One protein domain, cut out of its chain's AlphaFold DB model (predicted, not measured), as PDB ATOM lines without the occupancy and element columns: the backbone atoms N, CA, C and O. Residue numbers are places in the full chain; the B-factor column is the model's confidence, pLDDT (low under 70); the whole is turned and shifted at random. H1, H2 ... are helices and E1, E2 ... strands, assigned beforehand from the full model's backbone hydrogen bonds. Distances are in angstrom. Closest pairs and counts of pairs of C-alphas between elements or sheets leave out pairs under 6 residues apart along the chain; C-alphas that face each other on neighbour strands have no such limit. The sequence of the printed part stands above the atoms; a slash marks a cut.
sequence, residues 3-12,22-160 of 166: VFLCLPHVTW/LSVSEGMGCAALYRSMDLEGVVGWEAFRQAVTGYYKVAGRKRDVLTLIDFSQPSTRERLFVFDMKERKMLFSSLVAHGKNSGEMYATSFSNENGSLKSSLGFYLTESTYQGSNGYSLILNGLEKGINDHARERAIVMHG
ATOM      1  N   VAL A   3      33.590 -32.422 -23.292       87.06
ATOM      2  CA  VAL A   3      33.187 -31.991 -21.958       87.06
ATOM      3  C   VAL A   3      33.683 -30.571 -21.765       87.06
ATOM      4  O   VAL A   3      34.842 -30.291 -22.050       87.06
ATOM      5  N   PHE A   4      32.816 -29.686 -21.297       89.25
ATOM      6  CA  PHE A   4      33.175 -28.329 -20.922       89.25
ATOM      7  C   PHE A   4      32.888 -28.121 -19.440       89.25
ATOM      8  O   PHE A   4      31.742 -28.249 -19.016       89.25
ATOM      9  N   LEU A   5      33.929 -27.838 -18.659       87.25
ATOM     10  CA  LEU A   5      33.824 -27.486 -17.243       87.25
ATOM     11  C   LEU A   5      33.944 -25.970 -17.152       87.25
ATOM     12  O   LEU A   5      34.994 -25.430 -17.496       87.25
ATOM     13  N   CYS A   6      32.906 -25.274 -16.697       88.00
ATOM     14  CA  CYS A   6      32.905 -23.817 -16.722       88.00
ATOM     15  C   CYS A   6      32.577 -23.175 -15.381       88.00
ATOM     16  O   CYS A   6      31.878 -23.733 -14.537       88.00
ATOM     17  N   LEU A   7      33.083 -21.954 -15.233       82.25
ATOM     18  CA  LEU A   7      32.522 -20.938 -14.365       82.25
ATOM     19  C   LEU A   7      32.201 -19.736 -15.257       82.25
ATOM     20  O   LEU A   7      33.139 -19.069 -15.684       82.25
ATOM     21  N   PRO A   8      30.924 -19.440 -15.551       64.69
ATOM     22  CA  PRO A   8      30.538 -18.423 -16.530       64.69
ATOM     23  C   PRO A   8      31.106 -17.025 -16.235       64.69
ATOM     24  O   PRO A   8      31.300 -16.244 -17.158       64.69
ATOM     25  N   HIS A   9      31.446 -16.724 -14.976       66.06
ATOM     26  CA  HIS A   9      32.032 -15.441 -14.565       66.06
ATOM     27  C   HIS A   9      33.569 -15.384 -14.614       66.06
ATOM     28  O   HIS A   9      34.143 -14.332 -14.331       66.06
ATOM     29  N   VAL A  10      34.251 -16.485 -14.941       63.75
ATOM     30  CA  VAL A  10      35.707 -16.512 -15.126       63.75
ATOM     31  C   VAL A  10      36.006 -16.317 -16.607       63.75
ATOM     32  O   VAL A  10      35.661 -17.161 -17.430       63.75
ATOM     33  N   THR A  11      36.647 -15.198 -16.938       52.22
ATOM     34  CA  THR A  11      37.215 -14.946 -18.266       52.22
ATOM     35  C   THR A  11      38.638 -15.503 -18.320       52.22
ATOM     36  O   THR A  11      39.446 -15.275 -17.415       52.22
ATOM     37  N   TRP A  12      38.945 -16.277 -19.354       50.03
ATOM     38  CA  TRP A  12      40.225 -16.957 -19.536       50.03
ATOM     39  C   TRP A  12      41.294 -15.995 -20.057       50.03
ATOM     40  O   TRP A  12      40.995 -15.002 -20.713       50.03
ATOM     41  N   LEU A  22      31.490 -12.786 -31.364       53.97
ATOM     42  CA  LEU A  22      30.647 -13.789 -32.011       53.97
ATOM     43  C   LEU A  22      29.833 -13.068 -33.073       53.97
ATOM     44  O   LEU A  22      29.187 -12.057 -32.773       53.97
ATOM     45  N   SER A  23      29.911 -13.547 -34.313       62.16
ATOM     46  CA  SER A  23      29.122 -12.938 -35.372       62.16
ATOM     47  C   SER A  23      27.657 -12.974 -34.941       62.16
ATOM     48  O   SER A  23      27.202 -13.925 -34.296       62.16
ATOM     49  N   VAL A  24      26.894 -11.932 -35.275       60.81
ATOM     50  CA  VAL A  24      25.467 -11.851 -34.920       60.81
ATOM     51  C   VAL A  24      24.727 -13.130 -35.349       60.81
ATOM     52  O   VAL A  24      23.868 -13.626 -34.623       60.81
ATOM     53  N   SER A  25      25.131 -13.735 -36.471       62.00
ATOM     54  CA  SER A  25      24.656 -15.036 -36.953       62.00
ATOM     55  C   SER A  25      24.936 -16.206 -36.005       62.00
ATOM     56  O   SER A  25      24.034 -17.009 -35.763       62.00
ATOM     57  N   GLU A  26      26.138 -16.313 -35.437       66.69
ATOM     58  CA  GLU A  26      26.481 -17.381 -34.483       66.69
ATOM     59  C   GLU A  26      25.727 -17.210 -33.158       66.69
ATOM     60  O   GLU A  26      25.221 -18.186 -32.598       66.69
ATOM     61  N   GLY A  27      25.584 -15.966 -32.685       63.50
ATOM     62  CA  GLY A  27      24.792 -15.641 -31.495       63.50
ATOM     63  C   GLY A  27      23.309 -15.990 -31.659       63.50
ATOM     64  O   GLY A  27      22.721 -16.629 -30.783       63.50
ATOM     65  N   MET A  28      22.714 -15.653 -32.810       66.81
ATOM     66  CA  MET A  28      21.335 -16.037 -33.141       66.81
ATOM     67  C   MET A  28      21.169 -17.557 -33.259       66.81
ATOM     68  O   MET A  28      20.167 -18.096 -32.784       66.81
ATOM     69  N   GLY A  29      22.153 -18.253 -33.839       85.62
ATOM     70  CA  GLY A  29      22.160 -19.714 -33.948       85.62
ATOM     71  C   GLY A  29      22.164 -20.407 -32.583       85.62
ATOM     72  O   GLY A  29      21.354 -21.306 -32.351       85.62
ATOM     73  N   CYS A  30      23.004 -19.946 -31.651       91.44
ATOM     74  CA  CYS A  30      23.048 -20.477 -30.284       91.44
ATOM     75  C   CYS A  30      21.733 -20.233 -29.533       91.44
ATOM     76  O   CYS A  30      21.234 -21.133 -28.861       91.44
ATOM     77  N   ALA A  31      21.145 -19.041 -29.672       93.12
ATOM     78  CA  ALA A  31      19.891 -18.700 -29.003       93.12
ATOM     79  C   ALA A  31      18.710 -19.529 -29.532       93.12
ATOM     80  O   ALA A  31      17.866 -19.977 -28.758       93.12
ATOM     81  N   ALA A  32      18.657 -19.762 -30.847       93.94
ATOM     82  CA  ALA A  32      17.657 -20.637 -31.450       93.94
ATOM     83  C   ALA A  32      17.817 -22.089 -30.979       93.94
ATOM     84  O   ALA A  32      16.823 -22.727 -30.641       93.94
ATOM     85  N   LEU A  33      19.057 -22.587 -30.904       95.38
ATOM     86  CA  LEU A  33      19.345 -23.932 -30.409       95.38
ATOM     87  C   LEU A  33      18.915 -24.104 -28.946       95.38
ATOM     88  O   LEU A  33      18.208 -25.057 -28.629       95.38
ATOM     89  N   TYR A  34      19.275 -23.148 -28.088       96.56
ATOM     90  CA  TYR A  34      18.921 -23.137 -26.668       96.56
ATOM     91  C   TYR A  34      17.405 -23.195 -26.444       96.56
ATOM     92  O   TYR A  34      16.928 -24.007 -25.657       96.56
ATOM     93  N   ARG A  35      16.636 -22.395 -27.197       95.75
ATOM     94  CA  ARG A  35      15.165 -22.438 -27.156       95.75
ATOM     95  C   ARG A  35      14.598 -23.739 -27.719       95.75
ATOM     96  O   ARG A  35      13.651 -24.269 -27.163       95.75
ATOM     97  N   SER A  36      15.168 -24.266 -28.806       95.88
ATOM     98  CA  SER A  36      14.682 -25.515 -29.418       95.88
ATOM     99  C   SER A  36      14.841 -26.739 -28.512       95.88
ATOM    100  O   SER A  36      14.106 -27.706 -28.668       95.88
ATOM    101  N   MET A  37      15.790 -26.678 -27.576       96.81
ATOM    102  CA  MET A  37      16.054 -27.710 -26.576       96.81
ATOM    103  C   MET A  37      15.300 -27.485 -25.251       96.81
ATOM    104  O   MET A  37      15.474 -28.294 -24.347       96.81
ATOM    105  N   ASP A  38      14.509 -26.411 -25.131       96.25
ATOM    106  CA  ASP A  38      13.750 -26.038 -23.924       96.25
ATOM    107  C   ASP A  38      14.614 -25.909 -22.651       96.25
ATOM    108  O   ASP A  38      14.335 -26.481 -21.602       96.25
ATOM    109  N   LEU A  39      15.735 -25.185 -22.756       96.81
ATOM    110  CA  LEU A  39      16.738 -25.106 -21.680       96.81
ATOM    111  C   LEU A  39      16.526 -23.949 -20.696       96.81
ATOM    112  O   LEU A  39      17.306 -23.789 -19.753       96.81
ATOM    113  N   GLU A  40      15.505 -23.119 -20.908       95.81
ATOM    114  CA  GLU A  40      15.242 -21.950 -20.071       95.81
ATOM    115  C   GLU A  40      14.892 -22.359 -18.634       95.81
ATOM    116  O   GLU A  40      14.039 -23.205 -18.394       95.81
ATOM    117  N   GLY A  41      15.603 -21.787 -17.658       94.12
ATOM    118  CA  GLY A  41      15.466 -22.158 -16.246       94.12
ATOM    119  C   GLY A  41      16.133 -23.483 -15.856       94.12
ATOM    120  O   GLY A  41      16.222 -23.767 -14.664       94.12
ATOM    121  N   VAL A  42      16.645 -24.257 -16.820       95.44
ATOM    122  CA  VAL A  42      17.326 -25.542 -16.585       95.44
ATOM    123  C   VAL A  42      18.844 -25.391 -16.672       95.44
ATOM    124  O   VAL A  42      19.567 -25.857 -15.795       95.44
ATOM    125  N   VAL A  43      19.338 -24.717 -17.713       96.56
ATOM    126  CA  VAL A  43      20.775 -24.553 -17.984       96.56
ATOM    127  C   VAL A  43      21.110 -23.068 -18.038       96.56
ATOM    128  O   VAL A  43      20.372 -22.289 -18.625       96.56
ATOM    129  N   GLY A  44      22.234 -22.636 -17.466       95.06
ATOM    130  CA  GLY A  44      22.660 -21.240 -17.583       95.06
ATOM    131  C   GLY A  44      22.936 -20.843 -19.040       95.06
ATOM    132  O   GLY A  44      23.749 -21.479 -19.713       95.06
ATOM    133  N   TRP A  45      22.311 -19.761 -19.523       93.38
ATOM    134  CA  TRP A  45      22.499 -19.265 -20.897       93.38
ATOM    135  C   TRP A  45      23.975 -19.024 -21.243       93.38
ATOM    136  O   TRP A  45      24.443 -19.432 -22.306       93.38
ATOM    137  N   GLU A  46      24.727 -18.383 -20.345       93.38
ATOM    138  CA  GLU A  46      26.140 -18.077 -20.580       93.38
ATOM    139  C   GLU A  46      26.997 -19.346 -20.666       93.38
ATOM    140  O   GLU A  46      27.783 -19.486 -21.605       93.38
ATOM    141  N   ALA A  47      26.776 -20.297 -19.756       94.00
ATOM    142  CA  ALA A  47      27.447 -21.590 -19.755       94.00
ATOM    143  C   ALA A  47      27.151 -22.380 -21.041       94.00
ATOM    144  O   ALA A  47      28.075 -22.867 -21.695       94.00
ATOM    145  N   PHE A  48      25.881 -22.444 -21.460       95.69
ATOM    146  CA  PHE A  48      25.485 -23.104 -22.705       95.69
ATOM    147  C   PHE A  48      26.106 -22.434 -23.933       95.69
ATOM    148  O   PHE A  48      26.683 -23.109 -24.786       95.69
ATOM    149  N   ARG A  49      26.042 -21.101 -24.019       94.12
ATOM    150  CA  ARG A  49      26.619 -20.334 -25.131       94.12
ATOM    151  C   ARG A  49      28.121 -20.589 -25.263       94.12
ATOM    152  O   ARG A  49      28.595 -20.822 -26.376       94.12
ATOM    153  N   GLN A  50      28.863 -20.556 -24.156       92.06
ATOM    154  CA  GLN A  50      30.295 -20.871 -24.142       92.06
ATOM    155  C   GLN A  50      30.541 -22.313 -24.611       92.06
ATOM    156  O   GLN A  50      31.331 -22.529 -25.532       92.06
ATOM    157  N   ALA A  51      29.794 -23.279 -24.064       93.94
ATOM    158  CA  ALA A  51      29.915 -24.693 -24.409       93.94
ATOM    159  C   ALA A  51      29.685 -24.959 -25.905       93.94
ATOM    160  O   ALA A  51      30.488 -25.639 -26.540       93.94
ATOM    161  N   VAL A  52      28.626 -24.388 -26.489       94.19
ATOM    162  CA  VAL A  52      28.304 -24.527 -27.919       94.19
ATOM    163  C   VAL A  52      29.350 -23.836 -28.796       94.19
ATOM    164  O   VAL A  52      29.751 -24.380 -29.825       94.19
ATOM    165  N   THR A  53      29.845 -22.670 -28.374       89.75
ATOM    166  CA  THR A  53      30.900 -21.949 -29.102       89.75
ATOM    167  C   THR A  53      32.166 -22.799 -29.211       89.75
ATOM    168  O   THR A  53      32.693 -22.983 -30.308       89.75
ATOM    169  N   GLY A  54      32.649 -23.365 -28.101       88.94
ATOM    170  CA  GLY A  54      33.816 -24.248 -28.149       88.94
ATOM    171  C   GLY A  54      33.518 -25.594 -28.804       88.94
ATOM    172  O   GLY A  54      34.372 -26.123 -29.517       88.94
ATOM    173  N   TYR A  55      32.288 -26.108 -28.679       92.38
ATOM    174  CA  TYR A  55      31.862 -27.313 -29.386       92.38
ATOM    175  C   TYR A  55      32.077 -27.196 -30.895       92.38
ATOM    176  O   TYR A  55      32.552 -28.152 -31.486       92.38
ATOM    177  N   TYR A  56      31.796 -26.062 -31.536       90.38
ATOM    178  CA  TYR A  56      32.034 -25.936 -32.981       90.38
ATOM    179  C   TYR A  56      33.496 -25.642 -33.353       90.38
ATOM    180  O   TYR A  56      33.895 -25.947 -34.475       90.38
ATOM    181  N   LYS A  57      34.309 -25.121 -32.425       88.50
ATOM    182  CA  LYS A  57      35.731 -24.794 -32.657       88.50
ATOM    183  C   LYS A  57      36.683 -25.970 -32.464       88.50
ATOM    184  O   LYS A  57      37.693 -26.067 -33.152       88.50
ATOM    185  N   VAL A  58      36.383 -26.860 -31.521       87.62
ATOM    186  CA  VAL A  58      37.223 -28.034 -31.259       87.62
ATOM    187  C   VAL A  58      37.213 -28.955 -32.493       87.62
ATOM    188  O   VAL A  58      36.232 -29.005 -33.236       87.62
ATOM    189  N   ALA A  59      38.287 -29.697 -32.735       86.94
ATOM    190  CA  ALA A  59      38.352 -30.745 -33.758       86.94
ATOM    191  C   ALA A  59      38.538 -32.123 -33.096       86.94
ATOM    192  O   ALA A  59      38.678 -32.220 -31.880       86.94
ATOM    193  N   GLY A  60      38.509 -33.215 -33.868       85.19
ATOM    194  CA  GLY A  60      38.818 -34.557 -33.339       85.19
ATOM    195  C   GLY A  60      37.725 -35.197 -32.468       85.19
ATOM    196  O   GLY A  60      37.967 -36.198 -31.791       85.19
ATOM    197  N   ARG A  61      36.500 -34.657 -32.493       88.06
ATOM    198  CA  ARG A  61      35.331 -35.280 -31.857       88.06
ATOM    199  C   ARG A  61      34.984 -36.612 -32.518       88.06
ATOM    200  O   ARG A  61      34.833 -36.685 -33.730       88.06
ATOM    201  N   LYS A  62      34.739 -37.639 -31.700       86.56
ATOM    202  CA  LYS A  62      34.245 -38.954 -32.160       86.56
ATOM    203  C   LYS A  62      32.715 -39.082 -32.206       86.56
ATOM    204  O   LYS A  62      32.211 -40.068 -32.727       86.56
ATOM    205  N   ARG A  63      31.982 -38.167 -31.563       88.88
ATOM    206  CA  ARG A  63      30.514 -38.195 -31.418       88.88
ATOM    207  C   ARG A  63      29.973 -36.772 -31.351       88.88
ATOM    208  O   ARG A  63      30.634 -35.927 -30.741       88.88
ATOM    209  N   ASP A  64      28.756 -36.570 -31.848       93.62
ATOM    210  CA  ASP A  64      28.020 -35.299 -31.792       93.62
ATOM    211  C   ASP A  64      27.348 -35.064 -30.429       93.62
ATOM    212  O   ASP A  64      26.164 -34.757 -30.326       93.62
ATOM    213  N   VAL A  65      28.115 -35.267 -29.357       94.50
ATOM    214  CA  VAL A  65      27.649 -35.140 -27.973       94.50
ATOM    215  C   VAL A  65      28.483 -34.090 -27.254       94.50
ATOM    216  O   VAL A  65      29.722 -34.149 -27.289       94.50
ATOM    217  N   LEU A  66      27.792 -33.168 -26.586       95.56
ATOM    218  CA  LEU A  66      28.354 -32.134 -25.724       95.56
ATOM    219  C   LEU A  66      27.912 -32.386 -24.283       95.56
ATOM    220  O   LEU A  66      26.721 -32.455 -24.008       95.56
ATOM    221  N   THR A  67      28.866 -32.475 -23.370       96.25
ATOM    222  CA  THR A  67      28.626 -32.473 -21.929       96.25
ATOM    223  C   THR A  67      29.048 -31.121 -21.369       96.25
ATOM    224  O   THR A  67      30.182 -30.693 -21.575       96.25
ATOM    225  N   LEU A  68      28.153 -30.455 -20.653       96.88
ATOM    226  CA  LEU A  68      28.411 -29.208 -19.937       96.88
ATOM    227  C   LEU A  68      28.377 -29.482 -18.435       96.88
ATOM    228  O   LEU A  68      27.422 -30.082 -17.949       96.88
ATOM    229  N   ILE A  69      29.391 -29.015 -17.710       96.62
ATOM    230  CA  ILE A  69      29.412 -28.964 -16.250       96.62
ATOM    231  C   ILE A  69      29.503 -27.499 -15.816       96.62
ATOM    232  O   ILE A  69      30.534 -26.858 -16.018       96.62
ATOM    233  N   ASP A  70      28.432 -26.980 -15.214       96.25
ATOM    234  CA  ASP A  70      28.336 -25.593 -14.750       96.25
ATOM    235  C   ASP A  70      28.680 -25.489 -13.258       96.25
ATOM    236  O   ASP A  70      27.845 -25.694 -12.373       96.25
ATOM    237  N   PHE A  71      29.932 -25.156 -12.950       95.19
ATOM    238  CA  PHE A  71      30.384 -25.033 -11.568       95.19
ATOM    239  C   PHE A  71      29.900 -23.762 -10.856       95.19
ATOM    240  O   PHE A  71      30.173 -23.625  -9.661       95.19
ATOM    241  N   SER A  72      29.160 -22.858 -11.523       93.81
ATOM    242  CA  SER A  72      28.495 -21.747 -10.818       93.81
ATOM    243  C   SER A  72      27.389 -22.246  -9.892       93.81
ATOM    244  O   SER A  72      27.034 -21.573  -8.923       93.81
ATOM    245  N   GLN A  73      26.865 -23.442 -10.166       95.44
ATOM    246  CA  GLN A  73      25.848 -24.087  -9.355       95.44
ATOM    247  C   GLN A  73      26.472 -24.914  -8.218       95.44
ATOM    248  O   GLN A  73      27.539 -25.528  -8.386       95.44
ATOM    249  N   PRO A  74      25.805 -24.982  -7.050       95.94
ATOM    250  CA  PRO A  74      26.261 -25.801  -5.933       95.94
ATOM    251  C   PRO A  74      26.248 -27.293  -6.295       95.94
ATOM    252  O   PRO A  74      25.469 -27.738  -7.133       95.94
ATOM    253  N   SER A  75      27.079 -28.092  -5.623       94.81
ATOM    254  CA  SER A  75      27.166 -29.552  -5.805       94.81
ATOM    255  C   SER A  75      25.879 -30.307  -5.466       94.81
ATOM    256  O   SER A  75      25.739 -31.464  -5.849       94.81
ATOM    257  N   THR A  76      24.941 -29.649  -4.787       94.81
ATOM    258  CA  THR A  76      23.618 -30.166  -4.422       94.81
ATOM    259  C   THR A  76      22.545 -29.919  -5.486       94.81
ATOM    260  O   THR A  76      21.396 -30.307  -5.285       94.81
ATOM    261  N   ARG A  77      22.886 -29.268  -6.606       95.56
ATOM    262  CA  ARG A  77      21.995 -29.068  -7.755       95.56
ATOM    263  C   ARG A  77      22.531 -29.766  -8.989       95.56
ATOM    264  O   ARG A  77      23.742 -29.935  -9.149       95.56
ATOM    265  N   GLU A  78      21.611 -30.172  -9.860       96.31
ATOM    266  CA  GLU A  78      21.980 -30.688 -11.170       96.31
ATOM    267  C   GLU A  78      22.763 -29.619 -11.917       96.31
ATOM    268  O   GLU A  78      22.332 -28.474 -12.057       96.31
ATOM    269  N   ARG A  79      23.966 -30.001 -12.326       96.94
ATOM    270  CA  ARG A  79      24.914 -29.095 -12.971       96.94
ATOM    271  C   ARG A  79      25.766 -29.780 -14.024       96.94
ATOM    272  O   ARG A  79      26.646 -29.142 -14.584       96.94
ATOM    273  N   LEU A  80      25.526 -31.068 -14.270       96.31
ATOM    274  CA  LEU A  80      26.010 -31.797 -15.431       96.31
ATOM    275  C   LEU A  80      24.841 -31.967 -16.392       96.31
ATOM    276  O   LEU A  80      23.800 -32.483 -15.996       96.31
ATOM    277  N   PHE A  81      25.037 -31.583 -17.647       97.19
ATOM    278  CA  PHE A  81      24.047 -31.692 -18.713       97.19
ATOM    279  C   PHE A  81      24.683 -32.354 -19.928       97.19
ATOM    280  O   PHE A  81      25.790 -31.983 -20.322       97.19
ATOM    281  N   VAL A  82      23.997 -33.321 -20.535       96.19
ATOM    282  CA  VAL A  82      24.463 -33.992 -21.756       96.19
ATOM    283  C   VAL A  82      23.504 -33.698 -22.895       96.19
ATOM    284  O   VAL A  82      22.311 -33.960 -22.788       96.19
ATOM    285  N   PHE A  83      24.034 -33.196 -24.004       97.00
ATOM    286  CA  PHE A  83      23.281 -32.818 -25.193       97.00
ATOM    287  C   PHE A  83      23.667 -33.689 -26.382       97.00
ATOM    288  O   PHE A  83      24.850 -33.892 -26.668       97.00
ATOM    289  N   ASP A  84      22.656 -34.148 -27.109       95.81
ATOM    290  CA  ASP A  84      22.803 -34.626 -28.474       95.81
ATOM    291  C   ASP A  84      22.730 -33.414 -29.405       95.81
ATOM    292  O   ASP A  84      21.674 -32.798 -29.586       95.81
ATOM    293  N   MET A  85      23.877 -33.037 -29.963       94.62
ATOM    294  CA  MET A  85      24.009 -31.845 -30.800       94.62
ATOM    295  C   MET A  85      23.486 -32.075 -32.218       94.62
ATOM    296  O   MET A  85      23.191 -31.110 -32.924       94.62
ATOM    297  N   LYS A  86      23.358 -33.341 -32.632       93.88
ATOM    298  CA  LYS A  86      22.796 -33.717 -33.926       93.88
ATOM    299  C   LYS A  86      21.271 -33.688 -33.873       93.88
ATOM    300  O   LYS A  86      20.650 -33.022 -34.697       93.88
ATOM    301  N   GLU A  87      20.693 -34.347 -32.873       96.00
ATOM    302  CA  GLU A  87      19.240 -34.420 -32.661       96.00
ATOM    303  C   GLU A  87      18.676 -33.191 -31.934       96.00
ATOM    304  O   GLU A  87      17.466 -33.060 -31.779       96.00
ATOM    305  N   ARG A  88      19.551 -32.281 -31.493       96.12
ATOM    306  CA  ARG A  88      19.217 -31.026 -30.811       96.12
ATOM    307  C   ARG A  88      18.335 -31.235 -29.580       96.12
ATOM    308  O   ARG A  88      17.295 -30.601 -29.437       96.12
ATOM    309  N   LYS A  89      18.770 -32.116 -28.680       96.56
ATOM    310  CA  LYS A  89      18.042 -32.442 -27.446       96.56
ATOM    311  C   LYS A  89      18.980 -32.605 -26.261       96.56
ATOM    312  O   LYS A  89      20.101 -33.094 -26.409       96.56
ATOM    313  N   MET A  90      18.498 -32.252 -25.075       96.94
ATOM    314  CA  MET A  90      19.126 -32.685 -23.831       96.94
ATOM    315  C   MET A  90      18.795 -34.163 -23.600       96.94
ATOM    316  O   MET A  90      17.638 -34.568 -23.679       96.94
ATOM    317  N   LEU A  91      19.820 -34.979 -23.371       95.25
ATOM    318  CA  LEU A  91      19.690 -36.412 -23.119       95.25
ATOM    319  C   LEU A  91      19.420 -36.704 -21.643       95.25
ATOM    320  O   LEU A  91      18.568 -37.535 -21.347       95.25
ATOM    321  N   PHE A  92      20.147 -36.047 -20.735       92.88
ATOM    322  CA  PHE A  92      19.913 -36.104 -19.289       92.88
ATOM    323  C   PHE A  92      20.674 -34.992 -18.551       92.88
ATOM    324  O   PHE A  92      21.607 -34.389 -19.097       92.88
ATOM    325  N   SER A  93      20.292 -34.778 -17.294       95.50
ATOM    326  CA  SER A  93      20.962 -33.936 -16.304       95.50
ATOM    327  C   SER A  93      21.312 -34.755 -15.054       95.50
ATOM    328  O   SER A  93      20.740 -35.819 -14.819       95.50
ATOM    329  N   SER A  94      22.317 -34.321 -14.289       94.38
ATOM    330  CA  SER A  94      22.727 -34.997 -13.052       94.38
ATOM    331  C   SER A  94      23.477 -34.065 -12.099       94.38
ATOM    332  O   SER A  94      24.065 -33.050 -12.494       94.38
ATOM    333  N   LEU A  95      23.520 -34.462 -10.826       94.69
ATOM    334  CA  LEU A  95      24.536 -34.018  -9.874       94.69
ATOM    335  C   LEU A  95      25.930 -34.456 -10.355       94.69
ATOM    336  O   LEU A  95      26.082 -35.504 -10.986       94.69
ATOM    337  N   VAL A  96      26.953 -33.670 -10.022       93.75
ATOM    338  CA  VAL A  96      28.359 -34.039 -10.243       93.75
ATOM    339  C   VAL A  96      29.241 -33.403  -9.176       93.75
ATOM    340  O   VAL A  96      29.061 -32.232  -8.828       93.75
ATOM    341  N   ALA A  97      30.202 -34.159  -8.650       91.81
ATOM    342  CA  ALA A  97      31.195 -33.654  -7.708       91.81
ATOM    343  C   ALA A  97      32.276 -32.811  -8.413       91.81
ATOM    344  O   ALA A  97      32.408 -32.822  -9.635       91.81
ATOM    345  N   HIS A  98      33.060 -32.072  -7.635       94.12
ATOM    346  CA  HIS A  98      34.286 -31.413  -8.096       94.12
ATOM    347  C   HIS A  98      35.486 -31.932  -7.295       94.12
ATOM    348  O   HIS A  98      35.313 -32.670  -6.324       94.12
ATOM    349  N   GLY A  99      36.704 -31.571  -7.708       92.50
ATOM    350  CA  GLY A  99      37.923 -31.972  -7.009       92.50
ATOM    351  C   GLY A  99      37.906 -31.554  -5.537       92.50
ATOM    352  O   GLY A  99      37.430 -30.473  -5.202       92.50
ATOM    353  N   LYS A 100      38.456 -32.395  -4.656       92.56
ATOM    354  CA  LYS A 100      38.428 -32.218  -3.194       92.56
ATOM    355  C   LYS A 100      38.878 -30.829  -2.725       92.56
ATOM    356  O   LYS A 100      38.341 -30.311  -1.758       92.56
ATOM    357  N   ASN A 101      39.859 -30.232  -3.399       94.88
ATOM    358  CA  ASN A 101      40.414 -28.932  -3.015       94.88
ATOM    359  C   ASN A 101      39.803 -27.758  -3.802       94.88
ATOM    360  O   ASN A 101      40.339 -26.647  -3.762       94.88
ATOM    361  N   SER A 102      38.734 -27.995  -4.570       93.88
ATOM    362  CA  SER A 102      38.083 -26.963  -5.383       93.88
ATOM    363  C   SER A 102      37.054 -26.134  -4.629       93.88
ATOM    364  O   SER A 102      36.649 -25.093  -5.140       93.88
ATOM    365  N   GLY A 103      36.664 -26.555  -3.434       94.62
ATOM    366  CA  GLY A 103      35.686 -25.884  -2.589       94.62
ATOM    367  C   GLY A 103      34.824 -26.899  -1.844       94.62
ATOM    368  O   GLY A 103      35.115 -28.091  -1.861       94.62
ATOM    369  N   GLU A 104      33.784 -26.396  -1.184       93.31
ATOM    370  CA  GLU A 104      32.832 -27.204  -0.414       93.31
ATOM    371  C   GLU A 104      31.553 -27.435  -1.241       93.31
ATOM    372  O   GLU A 104      31.503 -28.244  -2.163       93.31
ATOM    373  N   MET A 105      30.493 -26.669  -0.969       94.62
ATOM    374  CA  MET A 105      29.266 -26.712  -1.767       94.62
ATOM    375  C   MET A 105      29.482 -26.116  -3.170       94.62
ATOM    376  O   MET A 105      28.999 -26.653  -4.167       94.62
ATOM    377  N   TYR A 106      30.237 -25.023  -3.261       95.31
ATOM    378  CA  TYR A 106      30.575 -24.348  -4.515       95.31
ATOM    379  C   TYR A 106      32.030 -24.617  -4.883       95.31
ATOM    380  O   TYR A 106      32.898 -24.549  -4.015       95.31
ATOM    381  N   ALA A 107      32.302 -24.870  -6.168       94.56
ATOM    382  CA  ALA A 107      33.675 -24.899  -6.660       94.56
ATOM    383  C   ALA A 107      34.144 -23.463  -6.914       94.56
ATOM    384  O   ALA A 107      33.639 -22.781  -7.801       94.56
ATOM    385  N   THR A 108      35.110 -23.010  -6.129       94.50
ATOM    386  CA  THR A 108      35.643 -21.643  -6.157       94.50
ATOM    387  C   THR A 108      37.131 -21.601  -6.497       94.50
ATOM    388  O   THR A 108      37.680 -20.524  -6.716       94.50
ATOM    389  N   SER A 109      37.799 -22.757  -6.564       93.75
ATOM    390  CA  SER A 109      39.223 -22.845  -6.877       93.75
ATOM    391  C   SER A 109      39.536 -23.974  -7.857       93.75
ATOM    392  O   SER A 109      39.090 -25.110  -7.706       93.75
ATOM    393  N   PHE A 110      40.366 -23.672  -8.849       94.69
ATOM    394  CA  PHE A 110      40.748 -24.590  -9.920       94.69
ATOM    395  C   PHE A 110      42.260 -24.551 -10.087       94.69
ATOM    396  O   PHE A 110      42.911 -23.596  -9.661       94.69
ATOM    397  N   SER A 111      42.837 -25.609 -10.639       93.81
ATOM    398  CA  SER A 111      44.275 -25.651 -10.902       93.81
ATOM    399  C   SER A 111      44.581 -26.627 -12.021       93.81
ATOM    400  O   SER A 111      43.886 -27.633 -12.176       93.81
ATOM    401  N   ASN A 112      45.650 -26.338 -12.758       94.75
ATOM    402  CA  ASN A 112      46.274 -27.223 -13.734       94.75
ATOM    403  C   ASN A 112      47.500 -27.970 -13.165       94.75
ATOM    404  O   ASN A 112      48.181 -28.712 -13.866       94.75
ATOM    405  N   GLU A 113      47.822 -27.759 -11.891       94.31
ATOM    406  CA  GLU A 113      49.021 -28.309 -11.261       94.31
ATOM    407  C   GLU A 113      48.805 -29.757 -10.826       94.31
ATOM    408  O   GLU A 113      47.750 -30.126 -10.279       94.31
ATOM    409  N   ASN A 114      49.835 -30.579 -11.028       91.00
ATOM    410  CA  ASN A 114      49.831 -31.959 -10.573       91.00
ATOM    411  C   ASN A 114      49.750 -32.044  -9.041       91.00
ATOM    412  O   ASN A 114      50.330 -31.231  -8.329       91.00
ATOM    413  N   GLY A 115      48.987 -33.011  -8.527       90.50
ATOM    414  CA  GLY A 115      48.788 -33.190  -7.085       90.50
ATOM    415  C   GLY A 115      47.908 -32.139  -6.390       90.50
ATOM    416  O   GLY A 115      47.654 -32.271  -5.198       90.50
ATOM    417  N   SER A 116      47.376 -31.132  -7.097       92.50
ATOM    418  CA  SER A 116      46.534 -30.088  -6.479       92.50
ATOM    419  C   SER A 116      45.191 -30.593  -5.933       92.50
ATOM    420  O   SER A 116      44.589 -29.931  -5.088       92.50
ATOM    421  N   LEU A 117      44.704 -31.743  -6.422       91.38
ATOM    422  CA  LEU A 117      43.373 -32.313  -6.145       91.38
ATOM    423  C   LEU A 117      42.200 -31.369  -6.480       91.38
ATOM    424  O   LEU A 117      41.085 -31.556  -5.990       91.38
ATOM    425  N   LYS A 118      42.449 -30.345  -7.301       94.06
ATOM    426  CA  LYS A 118      41.438 -29.410  -7.797       94.06
ATOM    427  C   LYS A 118      40.940 -29.847  -9.166       94.06
ATOM    428  O   LYS A 118      41.720 -30.346  -9.978       94.06
ATOM    429  N   SER A 119      39.673 -29.585  -9.453       93.25
ATOM    430  CA  SER A 119      39.192 -29.563 -10.832       93.25
ATOM    431  C   SER A 119      40.012 -28.565 -11.657       93.25
ATOM    432  O   SER A 119      40.519 -27.572 -11.127       93.25
ATOM    433  N   SER A 120      40.118 -28.821 -12.957       93.62
ATOM    434  CA  SER A 120      40.476 -27.786 -13.922       93.62
ATOM    435  C   SER A 120      39.260 -27.470 -14.792       93.62
ATOM    436  O   SER A 120      38.362 -28.298 -14.918       93.62
ATOM    437  N   LEU A 121      39.183 -26.245 -15.291       94.31
ATOM    438  CA  LEU A 121      38.100 -25.784 -16.156       94.31
ATOM    439  C   LEU A 121      38.511 -25.927 -17.628       94.31
ATOM    440  O   LEU A 121      39.632 -26.328 -17.937       94.31
ATOM    441  N   GLY A 122      37.595 -25.610 -18.532       94.19
ATOM    442  CA  GLY A 122      37.830 -25.590 -19.969       94.19
ATOM    443  C   GLY A 122      37.291 -26.816 -20.703       94.19
ATOM    444  O   GLY A 122      36.500 -27.604 -20.173       94.19
ATOM    445  N   PHE A 123      37.690 -26.945 -21.965       94.56
ATOM    446  CA  PHE A 123      37.279 -27.989 -22.888       94.56
ATOM    447  C   PHE A 123      38.165 -29.223 -22.798       94.56
ATOM    448  O   PHE A 123      39.394 -29.145 -22.753       94.56
ATOM    449  N   TYR A 124      37.505 -30.375 -22.872       94.50
ATOM    450  CA  TYR A 124      38.118 -31.689 -22.885       94.50
ATOM    451  C   TYR A 124      37.602 -32.522 -24.053       94.50
ATOM    452  O   TYR A 124      36.395 -32.561 -24.327       94.50
ATOM    453  N   LEU A 125      38.501 -33.273 -24.689       93.00
ATOM    454  CA  LEU A 125      38.128 -34.414 -25.517       93.00
ATOM    455  C   LEU A 125      38.094 -35.672 -24.659       93.00
ATOM    456  O   LEU A 125      39.050 -36.002 -23.959       93.00
ATOM    457  N   THR A 126      36.988 -36.400 -24.753       88.69
ATOM    458  CA  THR A 126      36.861 -37.689 -24.078       88.69
ATOM    459  C   THR A 126      37.526 -38.780 -24.890       88.69
ATOM    460  O   THR A 126      37.265 -38.905 -26.095       88.69
ATOM    461  N   GLU A 127      38.303 -39.612 -24.220       83.62
ATOM    462  CA  GLU A 127      39.074 -40.662 -24.856       83.62
ATOM    463  C   GLU A 127      38.484 -42.058 -24.597       83.62
ATOM    464  O   GLU A 127      37.262 -42.223 -24.538       83.62
ATOM    465  N   SER A 128      39.339 -43.077 -24.540       75.75
ATOM    466  CA  SER A 128      38.970 -44.436 -24.157       75.75
ATOM    467  C   SER A 128      38.355 -44.467 -22.757       75.75
ATOM    468  O   SER A 128      38.666 -43.652 -21.886       75.75
ATOM    469  N   THR A 129      37.499 -45.453 -22.540       77.75
ATOM    470  CA  THR A 129      36.911 -45.749 -21.235       77.75
ATOM    471  C   THR A 129      37.654 -46.908 -20.599       77.75
ATOM    472  O   THR A 129      38.076 -47.820 -21.311       77.75
ATOM    473  N   TYR A 130      37.781 -46.907 -19.281       76.69
ATOM    474  CA  TYR A 130      38.381 -48.008 -18.538       76.69
ATOM    475  C   TYR A 130      37.587 -48.287 -17.264       76.69
ATOM    476  O   TYR A 130      36.813 -47.449 -16.801       76.69
ATOM    477  N   GLN A 131      37.778 -49.479 -16.706       72.19
ATOM    478  CA  GLN A 131      37.207 -49.851 -15.419       72.19
ATOM    479  C   GLN A 131      38.239 -49.549 -14.328       72.19
ATOM    480  O   GLN A 131      39.292 -50.184 -14.281       72.19
ATOM    481  N   GLY A 132      37.968 -48.542 -13.499       68.12
ATOM    482  CA  GLY A 132      38.802 -48.172 -12.354       68.12
ATOM    483  C   GLY A 132      38.212 -48.651 -11.027       68.12
ATOM    484  O   GLY A 132      37.175 -49.310 -10.993       68.12
ATOM    485  N   SER A 133      38.839 -48.255  -9.915       66.88
ATOM    486  CA  SER A 133      38.310 -48.489  -8.561       66.88
ATOM    487  C   SER A 133      36.930 -47.860  -8.335       66.88
ATOM    488  O   SER A 133      36.171 -48.345  -7.508       66.88
ATOM    489  N   ASN A 134      36.602 -46.812  -9.097       65.31
ATOM    490  CA  ASN A 134      35.323 -46.101  -9.047       65.31
ATOM    491  C   ASN A 134      34.372 -46.542 -10.179       65.31
ATOM    492  O   ASN A 134      33.479 -45.799 -10.575       65.31
ATOM    493  N   GLY A 135      34.604 -47.724 -10.757       71.94
ATOM    494  CA  GLY A 135      33.809 -48.257 -11.857       71.94
ATOM    495  C   GLY A 135      34.141 -47.633 -13.214       71.94
ATOM    496  O   GLY A 135      35.295 -47.295 -13.509       71.94
ATOM    497  N   TYR A 136      33.124 -47.540 -14.072       73.12
ATOM    498  CA  TYR A 136      33.264 -47.063 -15.446       73.12
ATOM    499  C   TYR A 136      33.771 -45.620 -15.471       73.12
ATOM    500  O   TYR A 136      33.113 -44.714 -14.960       73.12
ATOM    501  N   SER A 137      34.942 -45.421 -16.072       80.69
ATOM    502  CA  SER A 137      35.674 -44.157 -16.062       80.69
ATOM    503  C   SER A 137      36.026 -43.719 -17.484       80.69
ATOM    504  O   SER A 137      36.463 -44.518 -18.314       80.69
ATOM    505  N   LEU A 138      35.847 -42.434 -17.766       84.38
ATOM    506  CA  LEU A 138      36.099 -41.774 -19.039       84.38
ATOM    507  C   LEU A 138      37.310 -40.855 -18.905       84.38
ATOM    508  O   LEU A 138      37.293 -39.916 -18.107       84.38
ATOM    509  N   ILE A 139      38.347 -41.110 -19.703       87.94
ATOM    510  CA  ILE A 139      39.562 -40.291 -19.711       87.94
ATOM    511  C   ILE A 139      39.267 -38.935 -20.350       87.94
ATOM    512  O   ILE A 139      38.660 -38.875 -21.425       87.94
ATOM    513  N   LEU A 140      39.720 -37.860 -19.701       91.06
ATOM    514  CA  LEU A 140      39.608 -36.495 -20.199       91.06
ATOM    515  C   LEU A 140      40.980 -35.960 -20.626       91.06
ATOM    516  O   LEU A 140      41.899 -35.862 -19.816       91.06
ATOM    517  N   ASN A 141      41.097 -35.556 -21.889       92.44
ATOM    518  CA  ASN A 141      42.249 -34.805 -22.383       92.44
ATOM    519  C   ASN A 141      41.883 -33.327 -22.461       92.44
ATOM    520  O   ASN A 141      40.981 -32.978 -23.224       92.44
ATOM    521  N   GLY A 142      42.568 -32.479 -21.699       93.31
ATOM    522  CA  GLY A 142      42.383 -31.032 -21.782       93.31
ATOM    523  C   GLY A 142      42.940 -30.462 -23.083       93.31
ATOM    524  O   GLY A 142      43.901 -30.995 -23.641       93.31
ATOM    525  N   LEU A 143      42.289 -29.419 -23.590       93.50
ATOM    526  CA  LEU A 143      42.579 -28.807 -24.889       93.50
ATOM    527  C   LEU A 143      43.180 -27.401 -24.784       93.50
ATOM    528  O   LEU A 143      43.583 -26.846 -25.803       93.50
ATOM    529  N   GLU A 144      43.225 -26.822 -23.586       92.12
ATOM    530  CA  GLU A 144      43.605 -25.429 -23.351       92.12
ATOM    531  C   GLU A 144      44.946 -25.359 -22.616       92.12
ATOM    532  O   GLU A 144      45.090 -25.814 -21.473       92.12
ATOM    533  N   LYS A 145      45.950 -24.791 -23.294       91.00
ATOM    534  CA  LYS A 145      47.334 -24.747 -22.814       91.00
ATOM    535  C   LYS A 145      47.444 -23.911 -21.542       91.00
ATOM    536  O   LYS A 145      46.946 -22.793 -21.478       91.00
ATOM    537  N   GLY A 146      48.108 -24.443 -20.519       91.44
ATOM    538  CA  GLY A 146      48.243 -23.789 -19.217       91.44
ATOM    539  C   GLY A 146      46.963 -23.761 -18.372       91.44
ATOM    540  O   GLY A 146      47.047 -23.460 -17.182       91.44
ATOM    541  N   ILE A 147      45.805 -24.126 -18.935       90.88
ATOM    542  CA  ILE A 147      44.524 -24.193 -18.227       90.88
ATOM    543  C   ILE A 147      44.226 -25.639 -17.836       90.88
ATOM    544  O   ILE A 147      44.045 -25.926 -16.655       90.88
ATOM    545  N   ASN A 148      44.200 -26.573 -18.785       93.44
ATOM    546  CA  ASN A 148      43.862 -27.973 -18.510       93.44
ATOM    547  C   ASN A 148      44.688 -29.003 -19.293       93.44
ATOM    548  O   ASN A 148      44.393 -30.196 -19.219       93.44
ATOM    549  N   ASP A 149      45.740 -28.581 -19.989       93.06
ATOM    550  CA  ASP A 149      46.635 -29.451 -20.764       93.06
ATOM    551  C   ASP A 149      47.319 -30.561 -19.939       93.06
ATOM    552  O   ASP A 149      47.635 -31.611 -20.493       93.06
ATOM    553  N   HIS A 150      47.438 -30.428 -18.612       93.75
ATOM    554  CA  HIS A 150      47.932 -31.508 -17.743       93.75
ATOM    555  C   HIS A 150      46.849 -32.507 -17.296       93.75
ATOM    556  O   HIS A 150      47.120 -33.395 -16.489       93.75
ATOM    557  N   ALA A 151      45.601 -32.397 -17.761       91.69
ATOM    558  CA  ALA A 151      44.495 -33.212 -17.247       91.69
ATOM    559  C   ALA A 151      44.735 -34.726 -17.331       91.69
ATOM    560  O   ALA A 151      44.404 -35.452 -16.391       91.69
ATOM    561  N   ARG A 152      45.362 -35.192 -18.417       87.69
ATOM    562  CA  ARG A 152      45.703 -36.607 -18.597       87.69
ATOM    563  C   ARG A 152      46.768 -37.062 -17.600       87.69
ATOM    564  O   ARG A 152      46.607 -38.099 -16.966       87.69
ATOM    565  N   GLU A 153      47.830 -36.277 -17.444       88.62
ATOM    566  CA  GLU A 153      48.930 -36.547 -16.505       88.62
ATOM    567  C   GLU A 153      48.443 -36.562 -15.054       88.62
ATOM    568  O   GLU A 153      48.927 -37.325 -14.224       88.62
ATOM    569  N   ARG A 154      47.419 -35.755 -14.773       90.06
ATOM    570  CA  ARG A 154      46.749 -35.647 -13.476       90.06
ATOM    571  C   ARG A 154      45.689 -36.724 -13.240       90.06
ATOM    572  O   ARG A 154      45.024 -36.683 -12.207       90.06
ATOM    573  N   ALA A 155      45.516 -37.651 -14.186       84.44
ATOM    574  CA  ALA A 155      44.496 -38.696 -14.163       84.44
ATOM    575  C   ALA A 155      43.076 -38.150 -13.906       84.44
ATOM    576  O   ALA A 155      42.283 -38.763 -13.189       84.44
ATOM    577  N   ILE A 156      42.745 -36.987 -14.483       81.94
ATOM    578  CA  ILE A 156      41.389 -36.439 -14.402       81.94
ATOM    579  C   ILE A 156      40.474 -37.274 -15.295       81.94
ATOM    580  O   ILE A 156      40.666 -37.379 -16.509       81.94
ATOM    581  N   VAL A 157      39.453 -37.856 -14.676       83.88
ATOM    582  CA  VAL A 157      38.479 -38.724 -15.334       83.88
ATOM    583  C   VAL A 157      37.071 -38.358 -14.891       83.88
ATOM    584  O   VAL A 157      36.872 -37.817 -13.804       83.88
ATOM    585  N   MET A 158      36.083 -38.682 -15.719       83.38
ATOM    586  CA  MET A 158      34.692 -38.737 -15.278       83.38
ATOM    587  C   MET A 158      34.293 -40.177 -15.020       83.38
ATOM    588  O   MET A 158      34.453 -41.017 -15.897       83.38
ATOM    589  N   HIS A 159      33.742 -40.456 -13.850       81.25
ATOM    590  CA  HIS A 159      33.211 -41.769 -13.519       81.25
ATOM    591  C   HIS A 159      31.831 -41.633 -12.886       81.25
ATOM    592  O   HIS A 159      31.496 -40.591 -12.316       81.25
ATOM    593  N   GLY A 160      31.030 -42.691 -13.001       74.19
ATOM    594  CA  GLY A 160      29.811 -42.800 -12.207       74.19
ATOM    595  C   GLY A 160      30.163 -42.852 -10.722       74.19
ATOM    596  O   GLY A 160      31.208 -43.379 -10.341       74.19
TER     597      GLY A 160
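AT A GLANCE: This is residues 3 to 12 and 22 to 160 of the 166 residues of an uncharacterized protein of Bacteroides sp. CAG:633 (UniProt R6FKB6). One long, strongly twisted sheet of seven strands curls like part of a barrel, with helix H2 packed over its strands E2 and E1, and helix H1 beyond H2 at the far side from the curled E5, E6 and E7. The printed part has 149 residues, with two named helices and seven named strands in the order E1 H1 H2 E2 E3 E4 E5 E6 E7. The sheet is mixed, in the order E4 E3 E2 E1 E5 E6 E7. The class is mixed, helices and strands, with under half of the residues in named elements. The whole is compact, with a radius of gyration of the C-alphas of 14.9 A and spans of 42 by 31 by 28 A.

IN THESE COORDINATES: E1, residues 3 to 6, begins at C-alpha 3 (33.187, -31.991, -21.958) and is 9.7 A long. H1, residues 24 to 36, is 18.3 A long, and H2, residues 45 to 57, 18.5 A. E2, residues 65 to 70, is 16.3 A long, E3, residues 80 to 84, 13.7 A, and E4, residues 89 to 94, 15.4 A. E5, residues 122 to 132, begins at C-alpha 122 (37.830, -25.590, -19.969), is 23.9 A long and bends by 79 degrees at residue 128. E6, residues 135 to 142, is 21.6 A long. E7, residues 157 to 159, is 6.3 A long and ends at C-alpha 159 (33.211, -41.769, -13.519).

HOW THE PARTS SIT: E1 is parallel to E2, with N 4 and O 67 2.8 A apart, and antiparallel to E5, with N 5 and O 122 3.0 A apart. E2 E3 E4 is a meander, each strand the antiparallel neighbour of the one before, with N 68 and O 81 at 2.8 A and N 82 and O 92 at 3.0 A. E5 E6 E7 is another, with N 127 and O 139 at 2.9 A and N 138 and O 158 at 2.7 A. The pairing of E5 is staggered: residues 122 to 124 pair with E1 and 124 to 132 with E6. H2 is on the sheet, over E2 and E1, at a height over the sheet of 8.5 A; H2 and the sheet E4 E3 E2 E1 E5 E6 E7 form two layers, a helix on one face of a sheet. The closest C-alphas of H2 and E2 are those of Ala 47 and Asp 70, 6.5 A. On the local plane H2 runs slantwise to the strands, at 37 degrees to E2. H1 touches H2 with residues 30 to 34 alone, closest at the C-alphas of Cys 30 and Arg 49, 6.3 A, at a steep tilt of 64 degrees, opposite ways. In H1 and H2 every O i to N i+4 pair is within hydrogen-bond range.

THE WHOLE: The two C-alphas farthest apart are those of Val 24 and Ser 133, 46.9 A. Residues 13 to 21 are not printed, and C-alphas 12 and 22 are 16.0 A apart across this cut. The links E4 to E5 and E6 to E7 are long. Confidence is low, under 70, at residues 8 to 12, 22 to 28 and 132 to 134 of the model.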